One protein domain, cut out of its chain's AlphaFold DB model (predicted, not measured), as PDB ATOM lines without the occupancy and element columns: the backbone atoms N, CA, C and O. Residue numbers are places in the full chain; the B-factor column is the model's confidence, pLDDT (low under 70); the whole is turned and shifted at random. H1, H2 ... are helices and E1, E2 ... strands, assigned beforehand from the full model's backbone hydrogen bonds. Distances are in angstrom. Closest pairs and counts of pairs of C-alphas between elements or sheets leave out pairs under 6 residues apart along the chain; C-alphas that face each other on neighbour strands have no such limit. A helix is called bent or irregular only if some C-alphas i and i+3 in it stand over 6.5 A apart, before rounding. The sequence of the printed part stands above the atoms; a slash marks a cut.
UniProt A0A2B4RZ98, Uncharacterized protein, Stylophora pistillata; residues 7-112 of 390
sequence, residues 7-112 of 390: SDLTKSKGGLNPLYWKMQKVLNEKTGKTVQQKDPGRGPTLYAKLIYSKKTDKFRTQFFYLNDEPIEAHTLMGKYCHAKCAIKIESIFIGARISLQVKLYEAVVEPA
ATOM      1  N   SER A   7      -0.396  38.350  29.622       62.53
ATOM      2  CA  SER A   7      -0.007  37.388  30.652       62.53
ATOM      3  C   SER A   7      -0.525  35.971  30.343       62.53
ATOM      4  O   SER A   7       0.229  35.010  30.525       62.53
ATOM      5  N   ASP A   8      -1.723  35.838  29.762       62.62
ATOM      6  CA  ASP A   8      -2.369  34.560  29.405       62.62
ATOM      7  C   ASP A   8      -1.740  33.866  28.183       62.62
ATOM      8  O   ASP A   8      -1.955  32.679  27.925       62.62
ATOM      9  N   LEU A   9      -0.907  34.585  27.427       62.25
ATOM     10  CA  LEU A   9      -0.184  34.071  26.258       62.25
ATOM     11  C   LEU A   9       1.178  33.445  26.626       62.25
ATOM     12  O   LEU A   9       1.889  32.921  25.765       62.25
ATOM     13  N   THR A  10       1.581  33.482  27.900       60.50
ATOM     14  CA  THR A  10       2.900  33.000  28.341       60.50
ATOM     15  C   THR A  10       2.876  31.530  28.786       60.50
ATOM     16  O   THR A  10       1.989  31.083  29.513       60.50
ATOM     17  N   LYS A  11       3.883  30.738  28.369       59.50
ATOM     18  CA  LYS A  11       3.948  29.282  28.648       59.50
ATOM     19  C   LYS A  11       3.981  28.941  30.146       59.50
ATOM     20  O   LYS A  11       3.611  27.830  30.509       59.50
ATOM     21  N   SER A  12       4.403  29.874  31.002       56.88
ATOM     22  CA  SER A  12       4.552  29.688  32.453       56.88
ATOM     23  C   SER A  12       3.234  29.419  33.185       56.88
ATOM     24  O   SER A  12       3.258  28.751  34.211       56.88
ATOM     25  N   LYS A  13       2.090  29.870  32.653       52.12
ATOM     26  CA  LYS A  13       0.750  29.603  33.215       52.12
ATOM     27  C   LYS A  13      -0.104  28.671  32.341       52.12
ATOM     28  O   LYS A  13      -1.321  28.649  32.456       52.12
ATOM     29  N   GLY A  14       0.524  27.903  31.445       54.72
ATOM     30  CA  GLY A  14      -0.192  27.064  30.472       54.72
ATOM     31  C   GLY A  14      -0.700  27.821  29.238       54.72
ATOM     32  O   GLY A  14      -1.570  27.304  28.536       54.72
ATOM     33  N   GLY A  15      -0.153  29.017  28.983       56.03
ATOM     34  CA  GLY A  15      -0.593  29.954  27.952       56.03
ATOM     35  C   GLY A  15      -0.220  29.622  26.503       56.03
ATOM     36  O   GLY A  15       0.603  28.750  26.202       56.03
ATOM     37  N   LEU A  16      -0.856  30.375  25.600       61.44
ATOM     38  CA  LEU A  16      -0.828  30.239  24.140       61.44
ATOM     39  C   LEU A  16       0.489  30.745  23.530       61.44
ATOM     40  O   LEU A  16       0.576  31.878  23.064       61.44
ATOM     41  N   ASN A  17       1.508  29.889  23.451       66.31
ATOM     42  CA  ASN A  17       2.681  30.188  22.629       66.31
ATOM     43  C   ASN A  17       3.027  29.019  21.688       66.31
ATOM     44  O   ASN A  17       3.747  28.097  22.092       66.31
ATOM     45  N   PRO A  18       2.540  29.057  20.432       69.44
ATOM     46  CA  PRO A  18       2.820  28.028  19.434       69.44
ATOM     47  C   PRO A  18       4.241  28.142  18.855       69.44
ATOM     48  O   PRO A  18       4.682  27.254  18.127       69.44
ATOM     49  N   LEU A  19       4.972  29.211  19.195       77.06
ATOM     50  CA  LEU A  19       6.351  29.416  18.782       77.06
ATOM     51  C   LEU A  19       7.308  28.672  19.719       77.06
ATOM     52  O   LEU A  19       7.253  28.741  20.957       77.06
ATOM     53  N   TYR A  20       8.214  27.933  19.103       79.19
ATOM     54  CA  TYR A  20       9.272  27.189  19.753       79.19
ATOM     55  C   TYR A  20      10.600  27.908  19.560       79.19
ATOM     56  O   TYR A  20      10.968  28.264  18.447       79.19
ATOM     57  N   TRP A  21      11.326  28.107  20.651       82.62
ATOM     58  CA  TRP A  21      12.658  28.690  20.617       82.62
ATOM     59  C   TRP A  21      13.661  27.586  20.883       82.62
ATOM     60  O   TRP A  21      13.498  26.823  21.836       82.62
ATOM     61  N   LYS A  22      14.696  27.512  20.048       83.12
ATOM     62  CA  LYS A  22      15.830  26.646  20.335       83.12
ATOM     63  C   LYS A  22      16.562  27.223  21.548       83.12
ATOM     64  O   LYS A  22      16.911  28.401  21.560       83.12
ATOM     65  N   MET A  23      16.744  26.393  22.568       83.50
ATOM     66  CA  MET A  23      17.468  26.765  23.780       83.50
ATOM     67  C   MET A  23      18.906  26.254  23.689       83.50
ATOM     68  O   MET A  23      19.136  25.113  23.287       83.50
ATOM     69  N   GLN A  24      19.859  27.085  24.091       85.50
ATOM     70  CA  GLN A  24      21.261  26.740  24.254       85.50
ATOM     71  C   GLN A  24      21.634  26.842  25.732       85.50
ATOM     72  O   GLN A  24      21.189  27.740  26.447       85.50
ATOM     73  N   LYS A  25      22.437  25.891  26.206       86.12
ATOM     74  CA  LYS A  25      23.023  25.943  27.546       86.12
ATOM     75  C   LYS A  25      24.199  26.918  27.507       86.12
ATOM     76  O   LYS A  25      25.164  26.661  26.796       86.12
ATOM     77  N   VAL A  26      24.102  28.015  28.248       83.19
ATOM     78  CA  VAL A  26      25.139  29.046  28.364       83.19
ATOM     79  C   VAL A  26      25.577  29.118  29.822       83.19
ATOM     80  O   VAL A  26      24.745  29.107  30.731       83.19
ATOM     81  N   LEU A  27      26.886  29.139  30.067       83.75
ATOM     82  CA  LEU A  27      27.427  29.327  31.410       83.75
ATOM     83  C   LEU A  27      27.306  30.807  31.776       83.75
ATOM     84  O   LEU A  27      27.805  31.667  31.060       83.75
ATOM     85  N   ASN A  28      26.621  31.112  32.873       75.69
ATOM     86  CA  ASN A  28      26.496  32.487  33.330       75.69
ATOM     87  C   ASN A  28      27.738  32.859  34.154       75.69
ATOM     88  O   ASN A  28      27.878  32.418  35.296       75.69
ATOM     89  N   GLU A  29      28.621  33.673  33.573       74.62
ATOM     90  CA  GLU A  29      29.924  34.071  34.134       74.62
ATOM     91  C   GLU A  29      29.831  34.673  35.546       74.62
ATOM     92  O   GLU A  29      30.746  34.520  36.347       74.62
ATOM     93  N   LYS A  30      28.692  35.282  35.903       74.31
ATOM     94  CA  LYS A  30      28.476  35.897  37.225       74.31
ATOM     95  C   LYS A  30      28.060  34.917  38.321       74.31
ATOM     96  O   LYS A  30      28.132  35.250  39.496       74.31
ATOM     97  N   THR A  31      27.546  33.742  37.959       74.69
ATOM     98  CA  THR A  31      26.946  32.795  38.922       74.69
ATOM     99  C   THR A  31      27.509  31.382  38.823       74.69
ATOM    100  O   THR A  31      27.135  30.530  39.626       74.69
ATOM    101  N   GLY A  32      28.361  31.099  37.829       76.56
ATOM    102  CA  GLY A  32      28.936  29.775  37.575       76.56
ATOM    103  C   GLY A  32      27.910  28.701  37.191       76.56
ATOM    104  O   GLY A  32      28.264  27.541  37.002       76.56
ATOM    105  N   LYS A  33      26.624  29.058  37.073       77.00
ATOM    106  CA  LYS A  33      25.532  28.131  36.764       77.00
ATOM    107  C   LYS A  33      25.253  28.106  35.270       77.00
ATOM    108  O   LYS A  33      25.234  29.136  34.598       77.00
ATOM    109  N   THR A  34      24.977  26.913  34.756       80.94
ATOM    110  CA  THR A  34      24.526  26.725  33.378       80.94
ATOM    111  C   THR A  34      23.058  27.130  33.263       80.94
ATOM    112  O   THR A  34      22.180  26.483  33.831       80.94
ATOM    113  N   VAL A  35      22.783  28.199  32.521       81.81
ATOM    114  CA  VAL A  35      21.434  28.711  32.271       81.81
ATOM    115  C   VAL A  35      21.036  28.382  30.834       81.81
ATOM    116  O   VAL A  35      21.855  28.423  29.919       81.81
ATOM    117  N   GLN A  36      19.773  28.020  30.616       83.12
ATOM    118  CA  GLN A  36      19.244  27.858  29.263       83.12
ATOM    119  C   GLN A  36      18.814  29.221  28.720       83.12
ATOM    120  O   GLN A  36      17.893  29.839  29.254       83.12
ATOM    121  N   GLN A  37      19.463  29.674  27.655       82.50
ATOM    122  CA  GLN A  37      19.137  30.913  26.957       82.50
ATOM    123  C   GLN A  37      18.626  30.600  25.547       82.50
ATOM    124  O   GLN A  37      18.991  29.587  24.953       82.50
ATOM    125  N   LYS A  38      17.756  31.456  25.003       84.12
ATOM    126  CA  LYS A  38      17.326  31.356  23.601       84.12
ATOM    127  C   LYS A  38      18.527  31.597  22.686       84.12
ATOM    128  O   LYS A  38      19.255  32.561  22.900       84.12
ATOM    129  N   ASP A  39      18.698  30.741  21.685       82.50
ATOM    130  CA  ASP A  39      19.744  30.854  20.664       82.50
ATOM    131  C   ASP A  39      19.551  32.169  19.867       82.50
ATOM    132  O   ASP A  39      18.528  32.308  19.188       82.50
ATOM    133  N   PRO A  40      20.464  33.158  19.960       76.25
ATOM    134  CA  PRO A  40      20.298  34.455  19.301       76.25
ATOM    135  C   PRO A  40      20.419  34.363  17.774       76.25
ATOM    136  O   PRO A  40      19.897  35.226  17.074       76.25
ATOM    137  N   GLY A  41      21.059  33.310  17.251       81.94
ATOM    138  CA  GLY A  41      21.212  33.088  15.812       81.94
ATOM    139  C   GLY A  41      20.011  32.405  15.157       81.94
ATOM    140  O   GLY A  41      19.961  32.303  13.932       81.94
ATOM    141  N   ARG A  42      19.034  31.916  15.939       80.25
ATOM    142  CA  ARG A  42      17.890  31.159  15.412       80.25
ATOM    143  C   ARG A  42      16.560  31.724  15.899       80.25
ATOM    144  O   ARG A  42      16.221  31.658  17.078       80.25
ATOM    145  N   GLY A  43      15.771  32.217  14.947       80.19
ATOM    146  CA  GLY A  43      14.420  32.711  15.196       80.19
ATOM    147  C   GLY A  43      13.438  31.630  15.690       80.19
ATOM    148  O   GLY A  43      13.732  30.429  15.662       80.19
ATOM    149  N   PRO A  44      12.243  32.046  16.138       84.25
ATOM    150  CA  PRO A  44      11.210  31.132  16.605       84.25
ATOM    151  C   PRO A  44      10.715  30.210  15.484       84.25
ATOM    152  O   PRO A  44      10.500  30.636  14.355       84.25
ATOM    153  N   THR A  45      10.474  28.945  15.813       82.56
ATOM    154  CA  THR A  45       9.928  27.928  14.905       82.56
ATOM    155  C   THR A  45       8.463  27.655  15.235       82.56
ATOM    156  O   THR A  45       8.129  27.374  16.385       82.56
ATOM    157  N   LEU A  46       7.586  27.708  14.234       83.94
ATOM    158  CA  LEU A  46       6.176  27.339  14.361       83.94
ATOM    159  C   LEU A  46       5.963  25.916  13.831       83.94
ATOM    160  O   LEU A  46       6.225  25.644  12.663       83.94
ATOM    161  N   TYR A  47       5.452  25.016  14.670       81.12
ATOM    162  CA  TYR A  47       5.113  23.655  14.249       81.12
ATOM    163  C   TYR A  47       3.693  23.608  13.675       81.12
ATOM    164  O   TYR A  47       2.718  23.464  14.414       81.12
ATOM    165  N   ALA A  48       3.570  23.727  12.352       84.81
ATOM    166  CA  ALA A  48       2.313  23.506  11.640       84.81
ATOM    167  C   ALA A  48       2.144  22.020  11.283       84.81
ATOM    168  O   ALA A  48       3.100  21.361  10.875       84.81
ATOM    169  N   LYS A  49       0.926  21.482  11.421       86.38
ATOM    170  CA  LYS A  49       0.622  20.096  11.029       86.38
ATOM    171  C   LYS A  49       0.118  20.034   9.588       86.38
ATOM    172  O   LYS A  49      -0.747  20.821   9.205       86.38
ATOM    173  N   LEU A  50       0.605  19.062   8.820       88.94
ATOM    174  CA  LEU A  50       0.039  18.725   7.513       88.94
ATOM    175  C   LEU A  50      -1.360  18.119   7.682       88.94
ATOM    176  O   LEU A  50      -1.633  17.391   8.643       88.94
ATOM    177  N   ILE A  51      -2.254  18.412   6.744       88.69
ATOM    178  CA  ILE A  51      -3.599  17.844   6.706       88.69
ATOM    179  C   ILE A  51      -3.506  16.503   5.986       88.69
ATOM    180  O   ILE A  51      -3.497  16.450   4.761       88.69
ATOM    181  N   TYR A  52      -3.432  15.418   6.748       89.38
ATOM    182  CA  TYR A  52      -3.269  14.065   6.220       89.38
ATOM    183  C   TYR A  52      -4.396  13.147   6.708       89.38
ATOM    184  O   TYR A  52      -4.750  13.141   7.891       89.38
ATOM    185  N   SER A  53      -4.981  12.384   5.785       88.00
ATOM    186  CA  SER A  53      -6.060  11.434   6.056       88.00
ATOM    187  C   SER A  53      -5.513  10.012   6.063       88.00
ATOM    188  O   SER A  53      -5.294   9.432   5.005       88.00
ATOM    189  N   LYS A  54      -5.375   9.420   7.257       87.06
ATOM    190  CA  LYS A  54      -4.914   8.027   7.430       87.06
ATOM    191  C   LYS A  54      -5.797   6.996   6.719       87.06
ATOM    192  O   LYS A  54      -5.297   5.978   6.274       87.06
ATOM    193  N   LYS A  55      -7.110   7.244   6.627       89.06
ATOM    194  CA  LYS A  55      -8.072   6.294   6.032       89.06
ATOM    195  C   LYS A  55      -7.908   6.141   4.522       89.06
ATOM    196  O   LYS A  55      -8.243   5.101   3.980       89.06
ATOM    197  N   THR A  56      -7.476   7.207   3.858       87.56
ATOM    198  CA  THR A  56      -7.355   7.274   2.397       87.56
ATOM    199  C   THR A  56      -5.903   7.400   1.952       87.56
ATOM    200  O   THR A  56      -5.685   7.610   0.769       87.56
ATOM    201  N   ASP A  57      -4.963   7.386   2.902       86.62
ATOM    202  CA  ASP A  57      -3.531   7.643   2.723       86.62
ATOM    203  C   ASP A  57      -3.222   8.838   1.803       86.62
ATOM    204  O   ASP A  57      -2.419   8.765   0.886       86.62
ATOM    205  N   LYS A  58      -3.935   9.956   2.005       86.44
ATOM    206  CA  LYS A  58      -3.825  11.141   1.137       86.44
ATOM    207  C   LYS A  58      -3.560  12.403   1.936       86.44
ATOM    208  O   LYS A  58      -4.234  12.679   2.940       86.44
ATOM    209  N   PHE A  59      -2.621  13.203   1.444       88.25
ATOM    210  CA  PHE A  59      -2.419  14.576   1.885       88.25
ATOM    211  C   PHE A  59      -3.485  15.471   1.254       88.25
ATOM    212  O   PHE A  59      -3.683  15.482   0.046       88.25
ATOM    213  N   ARG A  60      -4.207  16.211   2.096       86.94
ATOM    214  CA  ARG A  60      -5.094  17.300   1.669       86.94
ATOM    215  C   ARG A  60      -4.364  18.634   1.584       86.94
ATOM    216  O   ARG A  60      -4.870  19.547   0.948       86.94
ATOM    217  N   THR A  61      -3.224  18.757   2.261       89.56
ATOM    218  CA  THR A  61      -2.313  19.882   2.055       89.56
ATOM    219  C   THR A  61      -1.782  19.816   0.628       89.56
ATOM    220  O   THR A  61      -1.252  18.778   0.234       89.56
ATOM    221  N   GLN A  62      -1.953  20.899  -0.122       89.06
ATOM    222  CA  GLN A  62      -1.509  20.985  -1.510       89.06
ATOM    223  C   GLN A  62      -0.058  21.462  -1.570       89.06
ATOM    224  O   GLN A  62       0.362  22.299  -0.769       89.06
ATOM    225  N   PHE A  63       0.709  20.914  -2.505       90.38
ATOM    226  CA  PHE A  63       2.095  21.296  -2.736       90.38
ATOM    227  C   PHE A  63       2.246  21.741  -4.182       90.38
ATOM    228  O   PHE A  63       1.677  21.106  -5.065       90.38
ATOM    229  N   PHE A  64       3.005  22.806  -4.413       89.25
ATOM    230  CA  PHE A  64       3.210  23.392  -5.735       89.25
ATOM    231  C   PHE A  64       4.699  23.641  -5.985       89.25
ATOM    232  O   PHE A  64       5.440  23.935  -5.044       89.25
ATOM    233  N   TYR A  65       5.149  23.528  -7.234       87.31
ATOM    234  CA  TYR A  65       6.466  24.028  -7.644       87.31
ATOM    235  C   TYR A  65       6.451  25.562  -7.743       87.31
ATOM    236  O   TYR A  65       5.405  26.195  -7.652       87.31
ATOM    237  N   LEU A  66       7.616  26.172  -7.984       84.88
ATOM    238  CA  LEU A  66       7.728  27.605  -8.301       84.88
ATOM    239  C   LEU A  66       6.924  28.020  -9.548       84.88
ATOM    240  O   LEU A  66       6.610  29.195  -9.693       84.88
ATOM    241  N   ASN A  67       6.592  27.060 -10.417       85.44
ATOM    242  CA  ASN A  67       5.817  27.260 -11.642       85.44
ATOM    243  C   ASN A  67       4.309  26.989 -11.441       85.44
ATOM    244  O   ASN A  67       3.603  26.776 -12.420       85.44
ATOM    245  N   ASP A  68       3.834  26.906 -10.192       82.44
ATOM    246  CA  ASP A  68       2.446  26.589  -9.806       82.44
ATOM    247  C   ASP A  68       1.927  25.200 -10.237       82.44
ATOM    248  O   ASP A  68       0.745  24.884 -10.092       82.44
ATOM    249  N   GLU A  69       2.812  24.311 -10.690       86.06
ATOM    250  CA  GLU A  69       2.455  22.921 -10.977       86.06
ATOM    251  C   GLU A  69       2.262  22.111  -9.684       86.06
ATOM    252  O   GLU A  69       3.112  22.176  -8.785       86.06
ATOM    253  N   PRO A  70       1.178  21.321  -9.568       86.69
ATOM    254  CA  PRO A  70       0.903  20.532  -8.375       86.69
ATOM    255  C   PRO A  70       1.909  19.384  -8.209       86.69
ATOM    256  O   PRO A  70       2.197  18.637  -9.143       86.69
ATOM    257  N   ILE A  71       2.400  19.202  -6.984       86.50
ATOM    258  CA  ILE A  71       3.339  18.147  -6.594       86.50
ATOM    259  C   ILE A  71       2.636  17.146  -5.690       86.50
ATOM    260  O   ILE A  71       1.944  17.507  -4.734       86.50
ATOM    261  N   GLU A  72       2.896  15.865  -5.921       84.69
ATOM    262  CA  GLU A  72       2.492  14.827  -4.989       84.69
ATOM    263  C   GLU A  72       3.382  14.821  -3.734       84.69
ATOM    264  O   GLU A  72       4.608  14.698  -3.797       84.69
ATOM    265  N   ALA A  73       2.751  14.931  -2.564       83.56
ATOM    266  CA  ALA A  73       3.430  15.071  -1.275       83.56
ATOM    267  C   ALA A  73       4.394  13.914  -0.946       83.56
ATOM    268  O   ALA A  73       5.422  14.129  -0.301       83.56
ATOM    269  N   HIS A  74       4.089  12.694  -1.403       83.31
ATOM    270  CA  HIS A  74       4.920  11.510  -1.168       83.31
ATOM    271  C   HIS A  74       6.311  11.643  -1.807       83.31
ATOM    272  O   HIS A  74       7.302  11.208  -1.225       83.31
ATOM    273  N   THR A  75       6.418  12.347  -2.937       83.00
ATOM    274  CA  THR A  75       7.679  12.576  -3.665       83.00
ATOM    275  C   THR A  75       8.642  13.508  -2.926       83.00
ATOM    276  O   THR A  75       9.849  13.507  -3.200       83.00
ATOM    277  N   LEU A  76       8.119  14.304  -1.988       82.75
ATOM    278  CA  LEU A  76       8.880  15.230  -1.147       82.75
ATOM    279  C   LEU A  76       9.343  14.589   0.168       82.75
ATOM    280  O   LEU A  76      10.176  15.163   0.871       82.75
ATOM    281  N   MET A  77       8.839  13.400   0.515       81.81
ATOM    282  CA  MET A  77       9.238  12.722   1.745       81.81
ATOM    283  C   MET A  77      10.735  12.385   1.716       81.81
ATOM    284  O   MET A  77      11.247  11.820   0.753       81.81
ATOM    285  N   GLY A  78      11.453  12.754   2.779       78.44
ATOM    286  CA  GLY A  78      12.891  12.494   2.919       78.44
ATOM    287  C   GLY A  78      13.811  13.436   2.134       78.44
ATOM    288  O   GLY A  78      15.027  13.332   2.274       78.44
ATOM    289  N   LYS A  79      13.270  14.380   1.353       83.56
ATOM    290  CA  LYS A  79      14.064  15.400   0.656       83.56
ATOM    291  C   LYS A  79      14.120  16.684   1.474       83.56
ATOM    292  O   LYS A  79      13.130  17.101   2.072       83.56
ATOM    293  N   TYR A  80      15.277  17.338   1.470       82.31
ATOM    294  CA  TYR A  80      15.380  18.704   1.968       82.31
ATOM    295  C   TYR A  80      14.783  19.653   0.937       82.31
ATOM    296  O   TYR A  80      15.029  19.521  -0.261       82.31
ATOM    297  N   CYS A  81      13.994  20.612   1.396       85.44
ATOM    298  CA  CYS A  81      13.347  21.571   0.521       85.44
ATOM    299  C   CYS A  81      13.230  22.935   1.191       85.44
ATOM    300  O   CYS A  81      13.020  23.037   2.402       85.44
ATOM    301  N   HIS A  82      13.328  23.981   0.380       86.06
ATOM    302  CA  HIS A  82      12.902  25.315   0.757       86.06
ATOM    303  C   HIS A  82      11.406  25.412   0.485       86.06
ATOM    304  O   HIS A  82      10.946  25.050  -0.592       86.06
ATOM    305  N   ALA A  83      10.630  25.851   1.471       87.12
ATOM    306  CA  ALA A  83       9.182  25.909   1.339       87.12
ATOM    307  C   ALA A  83       8.652  27.269   1.787       87.12
ATOM    308  O   ALA A  83       9.026  27.777   2.847       87.12
ATOM    309  N   LYS A  84       7.758  27.839   0.981       88.94
ATOM    310  CA  LYS A  84       6.894  28.960   1.349       88.94
ATOM    311  C   LYS A  84       5.505  28.395   1.602       88.94
ATOM    312  O   LYS A  84       4.883  27.852   0.698       88.94
ATOM    313  N   CYS A  85       5.037  28.494   2.839       89.44
ATOM    314  CA  CYS A  85       3.829  27.802   3.278       89.44
ATOM    315  C   CYS A  85       2.738  28.794   3.669       89.44
ATOM    316  O   CYS A  85       2.993  29.711   4.451       89.44
ATOM    317  N   ALA A  86       1.508  28.549   3.221       90.38
ATOM    318  CA  ALA A  86       0.332  29.210   3.759       90.38
ATOM    319  C   ALA A  86      -0.187  28.432   4.973       90.38
ATOM    320  O   ALA A  86      -0.497  27.234   4.925       90.38
ATOM    321  N   ILE A  87      -0.282  29.135   6.096       90.62
ATOM    322  CA  ILE A  87      -0.699  28.566   7.372       90.62
ATOM    323  C   ILE A  87      -2.138  28.984   7.648       90.62
ATOM    324  O   ILE A  87      -2.457  30.169   7.691       90.62
ATOM    325  N   LYS A  88      -3.002  28.000   7.900       88.00
ATOM    326  CA  LYS A  88      -4.388  28.211   8.303       88.00
ATOM    327  C   LYS A  88      -4.546  27.935   9.793       88.00
ATOM    328  O   LYS A  88      -4.273  26.833  10.277       88.00
ATOM    329  N   ILE A  89      -5.039  28.935  10.514       87.81
ATOM    330  CA  ILE A  89      -5.527  28.770  11.881       87.81
ATOM    331  C   ILE A  89      -6.971  28.282  11.778       87.81
ATOM    332  O   ILE A  89      -7.855  29.028  11.368       87.81
ATOM    333  N   GLU A  90      -7.201  27.005  12.075       83.44
ATOM    334  CA  GLU A  90      -8.521  26.387  11.904       83.44
ATOM    335  C   GLU A  90      -9.436  26.666  13.093       83.44
ATOM    336  O   GLU A  90     -10.622  26.944  12.927       83.44
ATOM    337  N   SER A  91      -8.902  26.564  14.307       83.00
ATOM    338  CA  SER A  91      -9.672  26.752  15.530       83.00
ATOM    339  C   SER A  91      -8.782  27.250  16.657       83.00
ATOM    340  O   SER A  91      -7.628  26.832  16.804       83.00
ATOM    341  N   ILE A  92      -9.352  28.149  17.453       83.81
ATOM    342  CA  ILE A  92      -8.776  28.653  18.694       83.81
ATOM    343  C   ILE A  92      -9.660  28.110  19.811       83.81
ATOM    344  O   ILE A  92     -10.835  28.462  19.898       83.81
ATOM    345  N   PHE A  93      -9.114  27.232  20.645       81.00
ATOM    346  CA  PHE A  93      -9.834  26.700  21.796       81.00
ATOM    347  C   PHE A  93      -9.518  27.566  23.007       81.00
ATOM    348  O   PHE A  93      -8.361  27.654  23.425       81.00
ATOM    349  N   ILE A  94     -10.553  28.197  23.555       74.00
ATOM    350  CA  ILE A  94     -10.471  29.051  24.740       74.00
ATOM    351  C   ILE A  94     -11.278  28.361  25.845       74.00
ATOM    352  O   ILE A  94     -12.496  28.238  25.749       74.00
ATOM    353  N   GLY A  95     -10.575  27.851  26.857       70.62
ATOM    354  CA  GLY A  95     -11.122  27.149  28.022       70.62
ATOM    355  C   GLY A  95     -10.138  27.240  29.192       70.62
ATOM    356  O   GLY A  95      -9.432  28.234  29.307       70.62
ATOM    357  N   ALA A  96     -10.008  26.195  30.019       67.62
ATOM    358  CA  ALA A  96      -9.013  26.170  31.109       67.62
ATOM    359  C   ALA A  96      -7.553  26.286  30.617       67.62
ATOM    360  O   ALA A  96      -6.666  26.697  31.360       67.62
ATOM    361  N   ARG A  97      -7.294  25.911  29.358       67.69
ATOM    362  CA  ARG A  97      -6.030  26.134  28.648       67.69
ATOM    363  C   ARG A  97      -6.350  26.674  27.267       67.69
ATOM    364  O   ARG A  97      -7.291  26.206  26.626       67.69
ATOM    365  N   ILE A  98      -5.549  27.621  26.802       74.81
ATOM    366  CA  ILE A  98      -5.704  28.187  25.466       74.81
ATOM    367  C   ILE A  98      -4.864  27.351  24.496       74.81
ATOM    368  O   ILE A  98      -3.666  27.158  24.714       74.81
ATOM    369  N   SER A  99      -5.472  26.833  23.429       75.75
ATOM    370  CA  SER A  99      -4.752  26.054  22.415       75.75
ATOM    371  C   SER A  99      -5.127  26.454  20.991       75.75
ATOM    372  O   SER A  99      -6.237  26.911  20.723       75.75
ATOM    373  N   LEU A 100      -4.163  26.298  20.080       82.19
ATOM    374  CA  LEU A 100      -4.276  26.696  18.680       82.19
ATOM    375  C   LEU A 100      -4.141  25.475  17.777       82.19
ATOM    376  O   LEU A 100      -3.135  24.764  17.838       82.19
ATOM    377  N   GLN A 101      -5.116  25.259  16.897       83.88
ATOM    378  CA  GLN A 101      -4.999  24.259  15.844       83.88
ATOM    379  C   GLN A 101      -4.440  24.904  14.575       83.88
ATOM    380  O   GLN A 101      -5.160  25.545  13.808       83.88
ATOM    381  N   VAL A 102      -3.132  24.730  14.376       87.44
ATOM    382  CA  VAL A 102      -2.384  25.257  13.229       87.44
ATOM    383  C   VAL A 102      -2.210  24.163  12.181       87.44
ATOM    384  O   VAL A 102      -1.599  23.125  12.453       87.44
ATOM    385  N   LYS A 103      -2.732  24.400  10.975       89.00
ATOM    386  CA  LYS A 103      -2.619  23.486   9.835       89.00
ATOM    387  C   LYS A 103      -1.939  24.168   8.654       89.00
ATOM    388  O   LYS A 103      -2.146  25.353   8.413       89.00
ATOM    389  N   LEU A 104      -1.145  23.406   7.911       90.62
ATOM    390  CA  LEU A 104      -0.550  23.852   6.654       90.62
ATOM    391  C   LEU A 104      -1.557  23.598   5.527       90.62
ATOM    392  O   LEU A 104      -1.969  22.454   5.325       90.62
ATOM    393  N   TYR A 105      -1.998  24.657   4.852       90.38
ATOM    394  CA  TYR A 105      -3.026  24.558   3.815       90.38
ATOM    395  C   TYR A 105      -2.408  24.255   2.448       90.38
ATOM    396  O   TYR A 105      -2.733  23.238   1.840       90.38
ATOM    397  N   GLU A 106      -1.444  25.077   2.047       91.12
ATOM    398  CA  GLU A 106      -0.675  24.930   0.812       91.12
ATOM    399  C   GLU A 106       0.795  25.282   1.052       91.12
ATOM    400  O   GLU A 106       1.116  26.087   1.935       91.12
ATOM    401  N   ALA A 107       1.691  24.668   0.287       91.50
ATOM    402  CA  ALA A 107       3.109  24.994   0.283       91.50
ATOM    403  C   ALA A 107       3.655  25.048  -1.141       91.50
ATOM    404  O   ALA A 107       3.553  24.080  -1.888       91.50
ATOM    405  N   VAL A 108       4.316  26.150  -1.475       91.50
ATOM    406  CA  VAL A 108       5.203  26.224  -2.634       91.50
ATOM    407  C   VAL A 108       6.560  25.689  -2.199       91.50
ATOM    408  O   VAL A 108       7.138  26.182  -1.227       91.50
ATOM    409  N   VAL A 109       7.050  24.660  -2.880       89.81
ATOM    410  CA  VAL A 109       8.238  23.908  -2.491       89.81
ATOM    411  C   VAL A 109       9.272  23.935  -3.607       89.81
ATOM    412  O   VAL A 109       9.002  23.605  -4.757       89.81
ATOM    413  N   GLU A 110      10.495  24.271  -3.226       86.75
ATOM    414  CA  GLU A 110      11.691  24.158  -4.040       86.75
ATOM    415  C   GLU A 110      12.579  23.054  -3.441       86.75
ATOM    416  O   GLU A 110      13.124  23.217  -2.340       86.75
ATOM    417  N   PRO A 111      12.715  21.893  -4.106       81.88
ATOM    418  CA  PRO A 111      13.605  20.835  -3.649       81.88
ATOM    419  C   PRO A 111      15.044  21.351  -3.584       81.88
ATOM    420  O   PRO A 111      15.599  21.815  -4.581       81.88
ATOM    421  N   ALA A 112      15.676  21.246  -2.416       78.50
ATOM    422  CA  ALA A 112      17.083  21.577  -2.296       78.50
ATOM    423  C   ALA A 112      17.880  20.533  -3.085       78.50
ATOM    424  O   ALA A 112      17.685  19.325  -2.928       78.50
TER     425      ALA A 112
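This is residues 7 to 112 of the 390 residues of an uncharacterized protein of Stylophora pistillata (UniProt A0A2B4RZ98). A small hairpin, E1 and E2, sits at the end of an arm of loops, well away from a long bent hairpin, E4 and E5, with short E3 beside E5. The 106 printed residues hold E1, E2, E3, H1, E4, E5 in that order, mostly strand, with under half in named elements. The sheet E3, E5, E4 is mixed; the whole is loose, radius of gyration of the C-alphas 18.5 A, spans 56 by 38 by 24 A.

Look first at E1, residues 23 to 27, and E2, residues 34 to 38, an antiparallel hairpin with N 24 and O 37 at 2.8 A. Both are apart from E4, residues 81 to 93, and E5, residues 99 to 111, an antiparallel hairpin with N 84 and O 108 at 2.8 A. E3, residues 62 to 64, is parallel to E5, N 64 and O 107 at 2.9 A. H1, residues 73 to 76, only grazes this sheet and is too short for an O i to N i+4 pair.

Find E1's start, C-alpha 23, at (17.468, 26.765, 23.780), and E5's end, C-alpha 111, at (13.605, 20.835, -3.649). E4, 31.9 A long, bends at residue 84; E5, 32.3 A, at 108.

The C-alphas farthest apart, Lys 30 and Thr 56, are 57.6 A apart. The printed part has no cut; E2 to E3 is a long link. Residues 7 to 18 and 96 to 97 have pLDDT under 70.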